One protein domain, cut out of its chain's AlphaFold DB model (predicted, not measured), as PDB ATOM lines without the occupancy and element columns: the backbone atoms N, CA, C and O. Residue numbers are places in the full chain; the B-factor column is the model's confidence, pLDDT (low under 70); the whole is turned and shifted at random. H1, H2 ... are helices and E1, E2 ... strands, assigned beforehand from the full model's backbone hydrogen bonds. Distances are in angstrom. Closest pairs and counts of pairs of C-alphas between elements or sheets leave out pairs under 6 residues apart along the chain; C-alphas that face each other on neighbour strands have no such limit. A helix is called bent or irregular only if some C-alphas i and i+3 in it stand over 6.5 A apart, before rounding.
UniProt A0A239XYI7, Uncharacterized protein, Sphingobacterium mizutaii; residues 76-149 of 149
ATOM      1  N   GLN A  76     -85.041  29.129  34.916       96.38
ATOM      2  CA  GLN A  76     -83.897  29.464  34.083       96.38
ATOM      3  C   GLN A  76     -83.969  28.614  32.821       96.38
ATOM      4  O   GLN A  76     -84.123  27.396  32.914       96.38
ATOM      5  N   VAL A  77     -83.874  29.256  31.664       96.88
ATOM      6  CA  VAL A  77     -83.899  28.588  30.360       96.88
ATOM      7  C   VAL A  77     -82.681  28.988  29.545       96.88
ATOM      8  O   VAL A  77     -82.134  30.081  29.723       96.88
ATOM      9  N   SER A  78     -82.263  28.100  28.650       97.56
ATOM     10  CA  SER A  78     -81.260  28.418  27.636       97.56
ATOM     11  C   SER A  78     -81.778  29.449  26.637       97.56
ATOM     12  O   SER A  78     -82.983  29.678  26.511       97.56
ATOM     13  N   LYS A  79     -80.851  30.077  25.907       95.94
ATOM     14  CA  LYS A  79     -81.184  30.992  24.813       95.94
ATOM     15  C   LYS A  79     -82.125  30.338  23.794       95.94
ATOM     16  O   LYS A  79     -83.155  30.922  23.484       95.94
ATOM     17  N   ASP A  80     -81.813  29.127  23.340       96.81
ATOM     18  CA  ASP A  80     -82.606  28.432  22.319       96.81
ATOM     19  C   ASP A  80     -84.029  28.116  22.822       96.81
ATOM     20  O   ASP A  80     -85.015  28.332  22.115       96.81
ATOM     21  N   GLU A  81     -84.164  27.664  24.076       97.12
ATOM     22  CA  GLU A  81     -85.475  27.444  24.704       97.12
ATOM     23  C   GLU A  81     -86.263  28.751  24.854       97.12
ATOM     24  O   GLU A  81     -87.473  28.771  24.624       97.12
ATOM     25  N   ALA A  82     -85.594  29.846  25.222       96.88
ATOM     26  CA  ALA A  82     -86.216  31.160  25.320       96.88
ATOM     27  C   ALA A  82     -86.721  31.651  23.958       96.88
ATOM     28  O   ALA A  82     -87.866  32.087  23.859       96.88
ATOM     29  N   GLU A  83     -85.913  31.534  22.900       96.50
ATOM     30  CA  GLU A  83     -86.306  31.901  21.533       96.50
ATOM     31  C   GLU A  83     -87.558  31.139  21.087       96.50
ATOM     32  O   GLU A  83     -88.512  31.751  20.595       96.50
ATOM     33  N   GLN A  84     -87.597  29.825  21.333       96.56
ATOM     34  CA  GLN A  84     -88.763  28.999  21.027       96.56
ATOM     35  C   GLN A  84     -89.993  29.439  21.832       96.56
ATOM     36  O   GLN A  84     -91.070  29.625  21.264       96.56
ATOM     37  N   LEU A  85     -89.839  29.679  23.139       96.06
ATOM     38  CA  LEU A  85     -90.928  30.157  23.997       96.06
ATOM     39  C   LEU A  85     -91.490  31.496  23.514       96.06
ATOM     40  O   LEU A  85     -92.710  31.682  23.497       96.06
ATOM     41  N   PHE A  86     -90.628  32.428  23.112       96.25
ATOM     42  CA  PHE A  86     -91.052  33.735  22.623       96.25
ATOM     43  C   PHE A  86     -91.799  33.625  21.293       96.25
ATOM     44  O   PHE A  86     -92.838  34.270  21.129       96.25
ATOM     45  N   ALA A  87     -91.324  32.775  20.382       95.25
ATOM     46  CA  ALA A  87     -91.983  32.514  19.109       95.25
ATOM     47  C   ALA A  87     -93.364  31.865  19.302       95.25
ATOM     48  O   ALA A  87     -94.363  32.374  18.783       95.25
ATOM     49  N   ASP A  88     -93.443  30.802  20.109       95.94
ATOM     50  CA  ASP A  88     -94.676  30.042  20.351       95.94
ATOM     51  C   ASP A  88     -95.771  30.911  20.983       95.94
ATOM     52  O   ASP A  88     -96.946  30.830  20.614       95.94
ATOM     53  N   ASN A  89     -95.380  31.801  21.900       94.44
ATOM     54  CA  ASN A  89     -96.303  32.684  22.614       94.44
ATOM     55  C   ASN A  89     -96.499  34.049  21.927       94.44
ATOM     56  O   ASN A  89     -97.278  34.875  22.409       94.44
ATOM     57  N   LYS A  90     -95.848  34.286  20.776       94.88
ATOM     58  CA  LYS A  90     -95.872  35.563  20.035       94.88
ATOM     59  C   LYS A  90     -95.500  36.754  20.926       94.88
ATOM     60  O   LYS A  90     -96.179  37.785  20.912       94.88
ATOM     61  N   ILE A  91     -94.458  36.576  21.732       96.81
ATOM     62  CA  ILE A  91     -93.902  37.597  22.621       96.81
ATOM     63  C   ILE A  91     -93.089  38.570  21.778       96.81
ATOM     64  O   ILE A  91     -92.199  38.163  21.035       96.81
ATOM     65  N   ASN A  92     -93.399  39.857  21.891       95.56
ATOM     66  CA  ASN A  92     -92.706  40.923  21.168       95.56
ATOM     67  C   ASN A  92     -91.995  41.915  22.095       95.56
ATOM     68  O   ASN A  92     -91.284  42.789  21.605       95.56
ATOM     69  N   MET A  93     -92.143  41.757  23.414       96.88
ATOM     70  CA  MET A  93     -91.477  42.578  24.415       96.88
ATOM     71  C   MET A  93     -91.172  41.765  25.673       96.88
ATOM     72  O   MET A  93     -91.974  40.935  26.110       96.88
ATOM     73  N   LEU A  94     -90.029  42.040  26.286       97.44
ATOM     74  CA  LEU A  94     -89.675  41.563  27.613       97.44
ATOM     75  C   LEU A  94     -89.554  42.752  28.555       97.44
ATOM     76  O   LEU A  94     -88.989  43.780  28.189       97.44
ATOM     77  N   LYS A  95     -90.072  42.585  29.771       96.56
ATOM     78  CA  LYS A  95     -89.849  43.520  30.873       96.56
ATOM     79  C   LYS A  95     -88.921  42.874  31.889       96.56
ATOM     80  O   LYS A  95     -89.296  41.855  32.466       96.56
ATOM     81  N   SER A  96     -87.744  43.443  32.096       95.81
ATOM     82  CA  SER A  96     -86.827  43.050  33.161       95.81
ATOM     83  C   SER A  96     -87.110  43.837  34.436       95.81
ATOM     84  O   SER A  96     -87.738  44.890  34.422       95.81
ATOM     85  N   ASP A  97     -86.679  43.293  35.559       94.44
ATOM     86  CA  ASP A  97     -86.656  43.925  36.880       94.44
ATOM     87  C   ASP A  97     -85.503  44.934  37.044       94.44
ATOM     88  O   ASP A  97     -85.702  46.012  37.604       94.44
ATOM     89  N   ILE A  98     -84.324  44.610  36.509       94.56
ATOM     90  CA  ILE A  98     -83.137  45.472  36.376       94.56
ATOM     91  C   ILE A  98     -82.858  45.757  34.892       94.56
ATOM     92  O   ILE A  98     -83.760  45.605  34.061       94.56
ATOM     93  N   SER A  99     -81.648  46.186  34.522       94.75
ATOM     94  CA  SER A  99     -81.314  46.385  33.112       94.75
ATOM     95  C   SER A  99     -81.417  45.068  32.344       94.75
ATOM     96  O   SER A  99     -80.914  44.037  32.783       94.75
ATOM     97  N   TYR A 100     -82.005  45.084  31.145       94.94
ATOM     98  CA  TYR A 100     -82.100  43.876  30.316       94.94
ATOM     99  C   TYR A 100     -80.723  43.334  29.903       94.94
ATOM    100  O   TYR A 100     -80.603  42.184  29.478       94.94
ATOM    101  N   LYS A 101     -79.673  44.158  29.993       94.69
ATOM    102  CA  LYS A 101     -78.286  43.786  29.687       94.69
ATOM    103  C   LYS A 101     -77.670  42.932  30.797       94.69
ATOM    104  O   LYS A 101     -76.758  42.155  30.518       94.69
ATOM    105  N   ASP A 102     -78.198  43.014  32.016       93.94
ATOM    106  CA  ASP A 102     -77.674  42.283  33.162       93.94
ATOM    107  C   ASP A 102     -77.906  40.763  33.040       93.94
ATOM    108  O   ASP A 102     -78.983  40.313  32.639       93.94
ATOM    109  N   PRO A 103     -76.911  39.927  33.395       92.00
ATOM    110  CA  PRO A 103     -77.020  38.469  33.300       92.00
ATOM    111  C   PRO A 103     -77.937  37.846  34.366       92.00
ATOM    112  O   PRO A 103     -78.322  36.684  34.248       92.00
ATOM    113  N   ASP A 104     -78.241  38.582  35.432       93.44
ATOM    114  CA  ASP A 104     -79.096  38.192  36.556       93.44
ATOM    115  C   ASP A 104     -80.486  38.845  36.515       93.44
ATOM    116  O   ASP A 104     -81.244  38.686  37.473       93.44
ATOM    117  N   ALA A 105     -80.827  39.524  35.414       96.00
ATOM    118  CA  ALA A 105     -82.159  40.065  35.179       96.00
ATOM    119  C   ALA A 105     -83.210  38.949  35.080       96.00
ATOM    120  O   ALA A 105     -82.991  37.919  34.432       96.00
ATOM    121  N   ILE A 106     -84.367  39.178  35.700       97.25
ATOM    122  CA  ILE A 106     -85.546  38.319  35.602       97.25
ATOM    123  C   ILE A 106     -86.539  38.974  34.652       97.25
ATOM    124  O   ILE A 106     -87.035  40.074  34.896       97.25
ATOM    125  N   PHE A 107     -86.870  38.272  33.572       97.69
ATOM    126  CA  PHE A 107     -87.755  38.792  32.542       97.69
ATOM    127  C   PHE A 107     -89.191  38.296  32.707       97.69
ATOM    128  O   PHE A 107     -89.463  37.129  32.995       97.69
ATOM    129  N   GLN A 108     -90.127  39.197  32.431       96.56
ATOM    130  CA  GLN A 108     -91.532  38.902  32.195       96.56
ATOM    131  C   GLN A 108     -91.823  38.977  30.702       96.56
ATOM    132  O   GLN A 108     -91.542  39.986  30.051       96.56
ATOM    133  N   MET A 109     -92.457  37.933  30.180       96.06
ATOM    134  CA  MET A 109     -92.927  37.898  28.801       96.06
ATOM    135  C   MET A 109     -94.147  38.808  28.626       96.06
ATOM    136  O   MET A 109     -95.121  38.710  29.378       96.06
ATOM    137  N   LYS A 110     -94.108  39.700  27.633       95.38
ATOM    138  CA  LYS A 110     -95.215  40.602  27.301       95.38
ATOM    139  C   LYS A 110     -95.535  40.549  25.812       95.38
ATOM    140  O   LYS A 110     -94.663  40.500  24.947       95.38
ATOM    141  N   LYS A 111     -96.832  40.602  25.529       94.88
ATOM    142  CA  LYS A 111     -97.359  40.810  24.188       94.88
ATOM    143  C   LYS A 111     -98.080  42.147  24.166       94.88
ATOM    144  O   LYS A 111     -99.121  42.287  24.805       94.88
ATOM    145  N   VAL A 112     -97.500  43.112  23.469       93.69
ATOM    146  CA  VAL A 112     -98.059  44.459  23.288       93.69
ATOM    147  C   VAL A 112     -98.518  44.646  21.845       93.69
ATOM    148  O   VAL A 112     -98.121  43.877  20.965       93.69
ATOM    149  N   ASN A 113     -99.362  45.640  21.581       93.25
ATOM    150  CA  ASN A 113     -99.701  45.988  20.203       93.25
ATOM    151  C   ASN A 113     -98.456  46.530  19.493       93.25
ATOM    152  O   ASN A 113     -97.657  47.244  20.094       93.25
ATOM    153  N   GLU A 114     -98.286  46.207  18.211       89.94
ATOM    154  CA  GLU A 114     -97.130  46.678  17.432       89.94
ATOM    155  C   GLU A 114     -97.066  48.206  17.327       89.94
ATOM    156  O   GLU A 114     -95.974  48.767  17.342       89.94
ATOM    157  N   GLU A 115     -98.223  48.869  17.282       90.94
ATOM    158  CA  GLU A 115     -98.330  50.332  17.230       90.94
ATOM    159  C   GLU A 115     -97.769  50.995  18.501       90.94
ATOM    160  O   GLU A 115     -97.129  52.042  18.417       90.94
ATOM    161  N   ASP A 116     -97.922  50.332  19.654       92.12
ATOM    162  CA  ASP A 116     -97.480  50.817  20.966       92.12
ATOM    163  C   ASP A 116     -96.048  50.364  21.311       92.12
ATOM    164  O   ASP A 116     -95.407  50.904  22.215       92.12
ATOM    165  N   LEU A 117     -95.513  49.361  20.603       91.38
ATOM    166  CA  LEU A 117     -94.232  48.732  20.941       91.38
ATOM    167  C   LEU A 117     -93.077  49.738  20.948       91.38
ATOM    168  O   LEU A 117     -92.239  49.708  21.844       91.38
ATOM    169  N   ASN A 118     -93.036  50.647  19.973       91.38
ATOM    170  CA  ASN A 118     -91.975  51.651  19.907       91.38
ATOM    171  C   ASN A 118     -92.028  52.628  21.087       91.38
ATOM    172  O   ASN A 118     -90.979  53.066  21.541       91.38
ATOM    173  N   TRP A 119     -93.221  52.926  21.607       91.19
ATOM    174  CA  TRP A 119     -93.390  53.815  22.758       91.19
ATOM    175  C   TRP A 119     -92.895  53.138  24.034       91.19
ATOM    176  O   TRP A 119     -92.252  53.762  24.869       91.19
ATOM    177  N   HIS A 120     -93.132  51.831  24.169       90.94
ATOM    178  CA  HIS A 120     -92.599  51.060  25.288       90.94
ATOM    179  C   HIS A 120     -91.073  50.893  25.257       90.94
ATOM    180  O   HIS A 120     -90.472  50.684  26.309       90.94
ATOM    181  N   LEU A 121     -90.458  50.953  24.075       92.44
ATOM    182  CA  LEU A 121     -89.012  50.803  23.886       92.44
ATOM    183  C   LEU A 121     -88.272  52.147  23.813       92.44
ATOM    184  O   LEU A 121     -87.057  52.171  23.614       92.44
ATOM    185  N   GLU A 122     -88.962  53.275  23.950       90.75
ATOM    186  CA  GLU A 122     -88.311  54.581  23.936       90.75
ATOM    187  C   GLU A 122     -87.394  54.732  25.163       90.75
ATOM    188  O   GLU A 122     -87.823  54.537  26.295       90.75
ATOM    189  N   GLY A 123     -86.106  55.031  24.945       88.38
ATOM    190  CA  GLY A 123     -85.119  55.218  26.024       88.38
ATOM    191  C   GLY A 123     -84.658  53.941  26.746       88.38
ATOM    192  O   GLY A 123     -83.774  54.014  27.601       88.38
ATOM    193  N   HIS A 124     -85.179  52.772  26.364       90.06
ATOM    194  CA  HIS A 124     -85.008  51.522  27.114       90.06
ATOM    195  C   HIS A 124     -83.546  51.071  27.297       90.06
ATOM    196  O   HIS A 124     -83.212  50.364  28.246       90.06
ATOM    197  N   GLU A 125     -82.641  51.483  26.406       88.31
ATOM    198  CA  GLU A 125     -81.220  51.122  26.463       88.31
ATOM    199  C   GLU A 125     -80.488  51.641  27.705       88.31
ATOM    200  O   GLU A 125     -79.443  51.083  28.069       88.31
ATOM    201  N   THR A 126     -81.016  52.712  28.307       89.62
ATOM    202  CA  THR A 126     -80.475  53.363  29.507       89.62
ATOM    203  C   THR A 126     -81.229  53.003  30.783       89.62
ATOM    204  O   THR A 126     -80.814  53.422  31.864       89.62
ATOM    205  N   ASP A 127     -82.299  52.209  30.686       89.06
ATOM    206  CA  ASP A 127     -83.064  51.787  31.854       89.06
ATOM    207  C   ASP A 127     -82.245  50.806  32.699       89.06
ATOM    208  O   ASP A 127     -81.893  49.696  32.280       89.06
ATOM    209  N   LEU A 128     -81.941  51.232  33.923       90.25
ATOM    210  CA  LEU A 128     -81.228  50.427  34.915       90.25
ATOM    211  C   LEU A 128     -82.184  49.613  35.803       90.25
ATOM    212  O   LEU A 128     -81.764  48.648  36.439       90.25
ATOM    213  N   LEU A 129     -83.468  49.984  35.839       90.88
ATOM    214  CA  LEU A 129     -84.529  49.285  36.560       90.88
ATOM    215  C   LEU A 129     -85.788  49.216  35.713       90.88
ATOM    216  O   LEU A 129     -86.106  50.161  34.997       90.88
ATOM    217  N   ASN A 130     -86.545  48.131  35.868       89.94
ATOM    218  CA  ASN A 130     -87.822  47.922  35.188       89.94
ATOM    219  C   ASN A 130     -87.755  48.074  33.652       89.94
ATOM    220  O   ASN A 130     -88.743  48.493  33.044       89.94
ATOM    221  N   GLY A 131     -86.604  47.753  33.050       91.88
ATOM    222  CA  GLY A 131     -86.325  48.018  31.641       91.88
ATOM    223  C   GLY A 131     -87.178  47.182  30.690       91.88
ATOM    224  O   GLY A 131     -87.534  46.036  30.972       91.88
ATOM    225  N   ASN A 132     -87.489  47.753  29.530       96.25
ATOM    226  CA  ASN A 132     -88.103  47.019  28.426       96.25
ATOM    227  C   ASN A 132     -87.035  46.614  27.408       96.25
ATOM    228  O   ASN A 132     -85.973  47.215  27.338       96.25
ATOM    229  N   SER A 133     -87.294  45.578  26.622       96.62
ATOM    230  CA  SER A 133     -86.426  45.180  25.508       96.62
ATOM    231  C   SER A 133     -87.190  44.322  24.516       96.62
ATOM    232  O   SER A 133     -88.207  43.698  24.854       96.62
ATOM    233  N   ARG A 134     -86.702  44.249  23.279       96.56
ATOM    234  CA  ARG A 134     -87.139  43.203  22.356       96.56
ATOM    235  C   ARG A 134     -86.515  41.868  22.772       96.56
ATOM    236  O   ARG A 134     -85.395  41.842  23.285       96.56
ATOM    237  N   PRO A 135     -87.186  40.738  22.492       96.56
ATOM    238  CA  PRO A 135     -86.655  39.421  22.824       96.56
ATOM    239  C   PRO A 135     -85.224  39.167  22.328       96.56
ATOM    240  O   PRO A 135     -84.414  38.623  23.071       96.56
ATOM    241  N   PHE A 136     -84.881  39.594  21.107       95.31
ATOM    242  CA  PHE A 136     -83.534  39.373  20.565       95.31
ATOM    243  C   PHE A 136     -82.451  40.190  21.292       95.31
ATOM    244  O   PHE A 136     -81.344  39.690  21.464       95.31
ATOM    245  N   GLU A 137     -82.772  41.406  21.751       95.88
ATOM    246  CA  GLU A 137     -81.851  42.287  22.490       95.88
ATOM    247  C   GLU A 137     -81.572  41.714  23.879       95.88
ATOM    248  O   GLU A 137     -80.427  41.615  24.317       95.88
ATOM    249  N   ALA A 138     -82.620  41.244  24.561       94.94
ATOM    250  CA  ALA A 138     -82.487  40.613  25.870       94.94
ATOM    251  C   ALA A 138     -81.615  39.348  25.842       94.94
ATOM    252  O   ALA A 138     -80.952  39.034  26.832       94.94
ATOM    253  N   LEU A 139     -81.603  38.624  24.721       95.88
ATOM    254  CA  LEU A 139     -80.821  37.402  24.535       95.88
ATOM    255  C   LEU A 139     -79.389  37.654  24.045       95.88
ATOM    256  O   LEU A 139     -78.580  36.721  24.000       95.88
ATOM    257  N   GLU A 140     -79.051  38.885  23.667       95.00
ATOM    258  CA  GLU A 140     -77.726  39.206  23.154       95.00
ATOM    259  C   GLU A 140     -76.648  38.962  24.224       95.00
ATOM    260  O   GLU A 140     -76.757  39.393  25.372       95.00
ATOM    261  N   GLY A 141     -75.614  38.200  23.853       92.25
ATOM    262  CA  GLY A 141     -74.501  37.852  24.741       92.25
ATOM    263  C   GLY A 141     -74.835  36.888  25.890       92.25
ATOM    264  O   GLY A 141     -73.940  36.586  26.680       92.25
ATOM    265  N   LYS A 142     -76.073  36.378  26.000       94.31
ATOM    266  CA  LYS A 142     -76.496  35.490  27.097       94.31
ATOM    267  C   LYS A 142     -76.656  34.043  26.637       94.31
ATOM    268  O   LYS A 142     -77.257  33.765  25.604       94.31
ATOM    269  N   SER A 143     -76.144  33.107  27.438       95.19
ATOM    270  CA  SER A 143     -76.362  31.666  27.223       95.19
ATOM    271  C   SER A 143     -77.654  31.170  27.871       95.19
ATOM    272  O   SER A 143     -78.298  30.275  27.334       95.19
ATOM    273  N   ASN A 144     -78.026  31.755  29.013       96.19
ATOM    274  CA  ASN A 144     -79.236  31.439  29.766       96.19
ATOM    275  C   ASN A 144     -79.870  32.733  30.282       96.19
ATOM    276  O   ASN A 144     -79.155  33.708  30.527       96.19
ATOM    277  N   ILE A 145     -81.181  32.711  30.507       96.75
ATOM    278  CA  ILE A 145     -81.937  33.817  31.101       96.75
ATOM    279  C   ILE A 145     -82.931  33.310  32.145       96.75
ATOM    280  O   ILE A 145     -83.335  32.146  32.125       96.75
ATOM    281  N   TRP A 146     -83.343  34.198  33.047       97.31
ATOM    282  CA  TRP A 146     -84.392  33.934  34.025       97.31
ATOM    283  C   TRP A 146     -85.735  34.452  33.513       97.31
ATOM    284  O   TRP A 146     -85.854  35.628  33.176       97.31
ATOM    285  N   LEU A 147     -86.750  33.591  33.459       96.88
ATOM    286  CA  LEU A 147     -88.090  33.913  32.972       96.88
ATOM    287  C   LEU A 147     -89.146  33.625  34.035       96.88
ATOM    288  O   LEU A 147     -89.160  32.546  34.624       96.88
ATOM    289  N   LEU A 148     -90.078  34.558  34.215       94.94
ATOM    290  CA  LEU A 148     -91.349  34.297  34.886       94.94
ATOM    291  C   LEU A 148     -92.334  33.718  33.865       94.94
ATOM    292  O   LEU A 148     -92.692  34.402  32.899       94.94
ATOM    293  N   LYS A 149     -92.723  32.456  34.070       83.50
ATOM    294  CA  LYS A 149     -93.640  31.706  33.201       83.50
ATOM    295  C   LYS A 149     -95.114  31.923  33.541       83.50
ATOM    296  O   LYS A 149     -95.446  32.022  34.742       83.50
TER     297      LYS A 149
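Overview. This is residues 76 to 149 of the 149 residues of an uncharacterized protein of Sphingobacterium mizutaii (UniProt A0A239XYI7). A small, strongly twisted sheet of four short strands is covered by H1 over E4 and the short H3 over E3, while H2 lies off the sheet, past its edge strand E2. From H2 a long stretch, residues 121 to 134, folds back to H3, and its residues 132 to 133 pair with E2. The 74 printed residues include three named helices and four named strands, in the order E1, H1, E2, E3, H2, H3, E4; the sheet order is E1, E4, E3, E2, mixed, and the class is mixed, helices and strands. The whole is compact and rounded, with a radius of gyration of the C-alphas of 11.2 A and spans of 29 by 26 by 19 A.

Along the chain. In the sheet, E1 is residues 76 to 78, 7.0 A long, beginning at C-alpha 76 (-83.897, 29.464, 34.083). E4 is residues 144 to 148, 13.5 A, ending at C-alpha 148 (-91.349, 34.297, 34.886). E3 is residues 106 to 110, 12.9 A, and E2 is residues 93 to 96, 9.9 A. H1 is residues 79 to 88, 14.2 A; H3 is residues 135 to 138, 5.3 A. H2 is residues 114 to 120, 10.1 A, and irregular: C-alphas 115 and 118 are 7.0 A apart.

Arrangement. E4 is parallel to E3, with N 107 and O 146 at 2.9 A. It is antiparallel to E1, with N 77 and O 145 at 3.0 A. This pairing is staggered: E4 pairs with E1 over 144 to 146 and with E3 over 146 to 148. E2 and E3 form an antiparallel hairpin, with N 108 and O 95 at 2.8 A. H1 is on the sheet at a height of 8.8 A, along the strands at 27 degrees to E4 on the local plane; it lies over E4, and only just not over E2, where 2 of its C-alphas fall. H3 is on the sheet at a height of 8.3 A. H1 and H3 are close but not clearly touching, the closest C-alphas being those of Phe 86 and Pro 135, 7.2 A. H2 is only just not on the sheet, with 4 pairs of C-alphas within 10 A; its closest C-alphas with E2 are Leu 117 and Met 93, 7.6 A. E3, H2 H3, E4 is a strand-helix-strand unit, two parallel neighbour strands with helices between; E1, H1, E2 is a split one, with E4 and E3 between its strands. Both crossovers are right-handed. Every O i to N i+4 pair is within hydrogen-bond range in H1; H2 has 1 of 3, and 3 of 4 O i to N i+3 pairs; H3 is too short for an O i to N i+4 pair.

Size, cuts and confidence. The two C-alphas farthest apart, of Glu 115 and Ser 143, are 30.5 A apart. The printed part has no cut, and Lys 149 is the chain's last residue. The link from H2 to H3 is long, 14 residues. The mean pLDDT of the printed part is 94.3, and no printed residue is under 70.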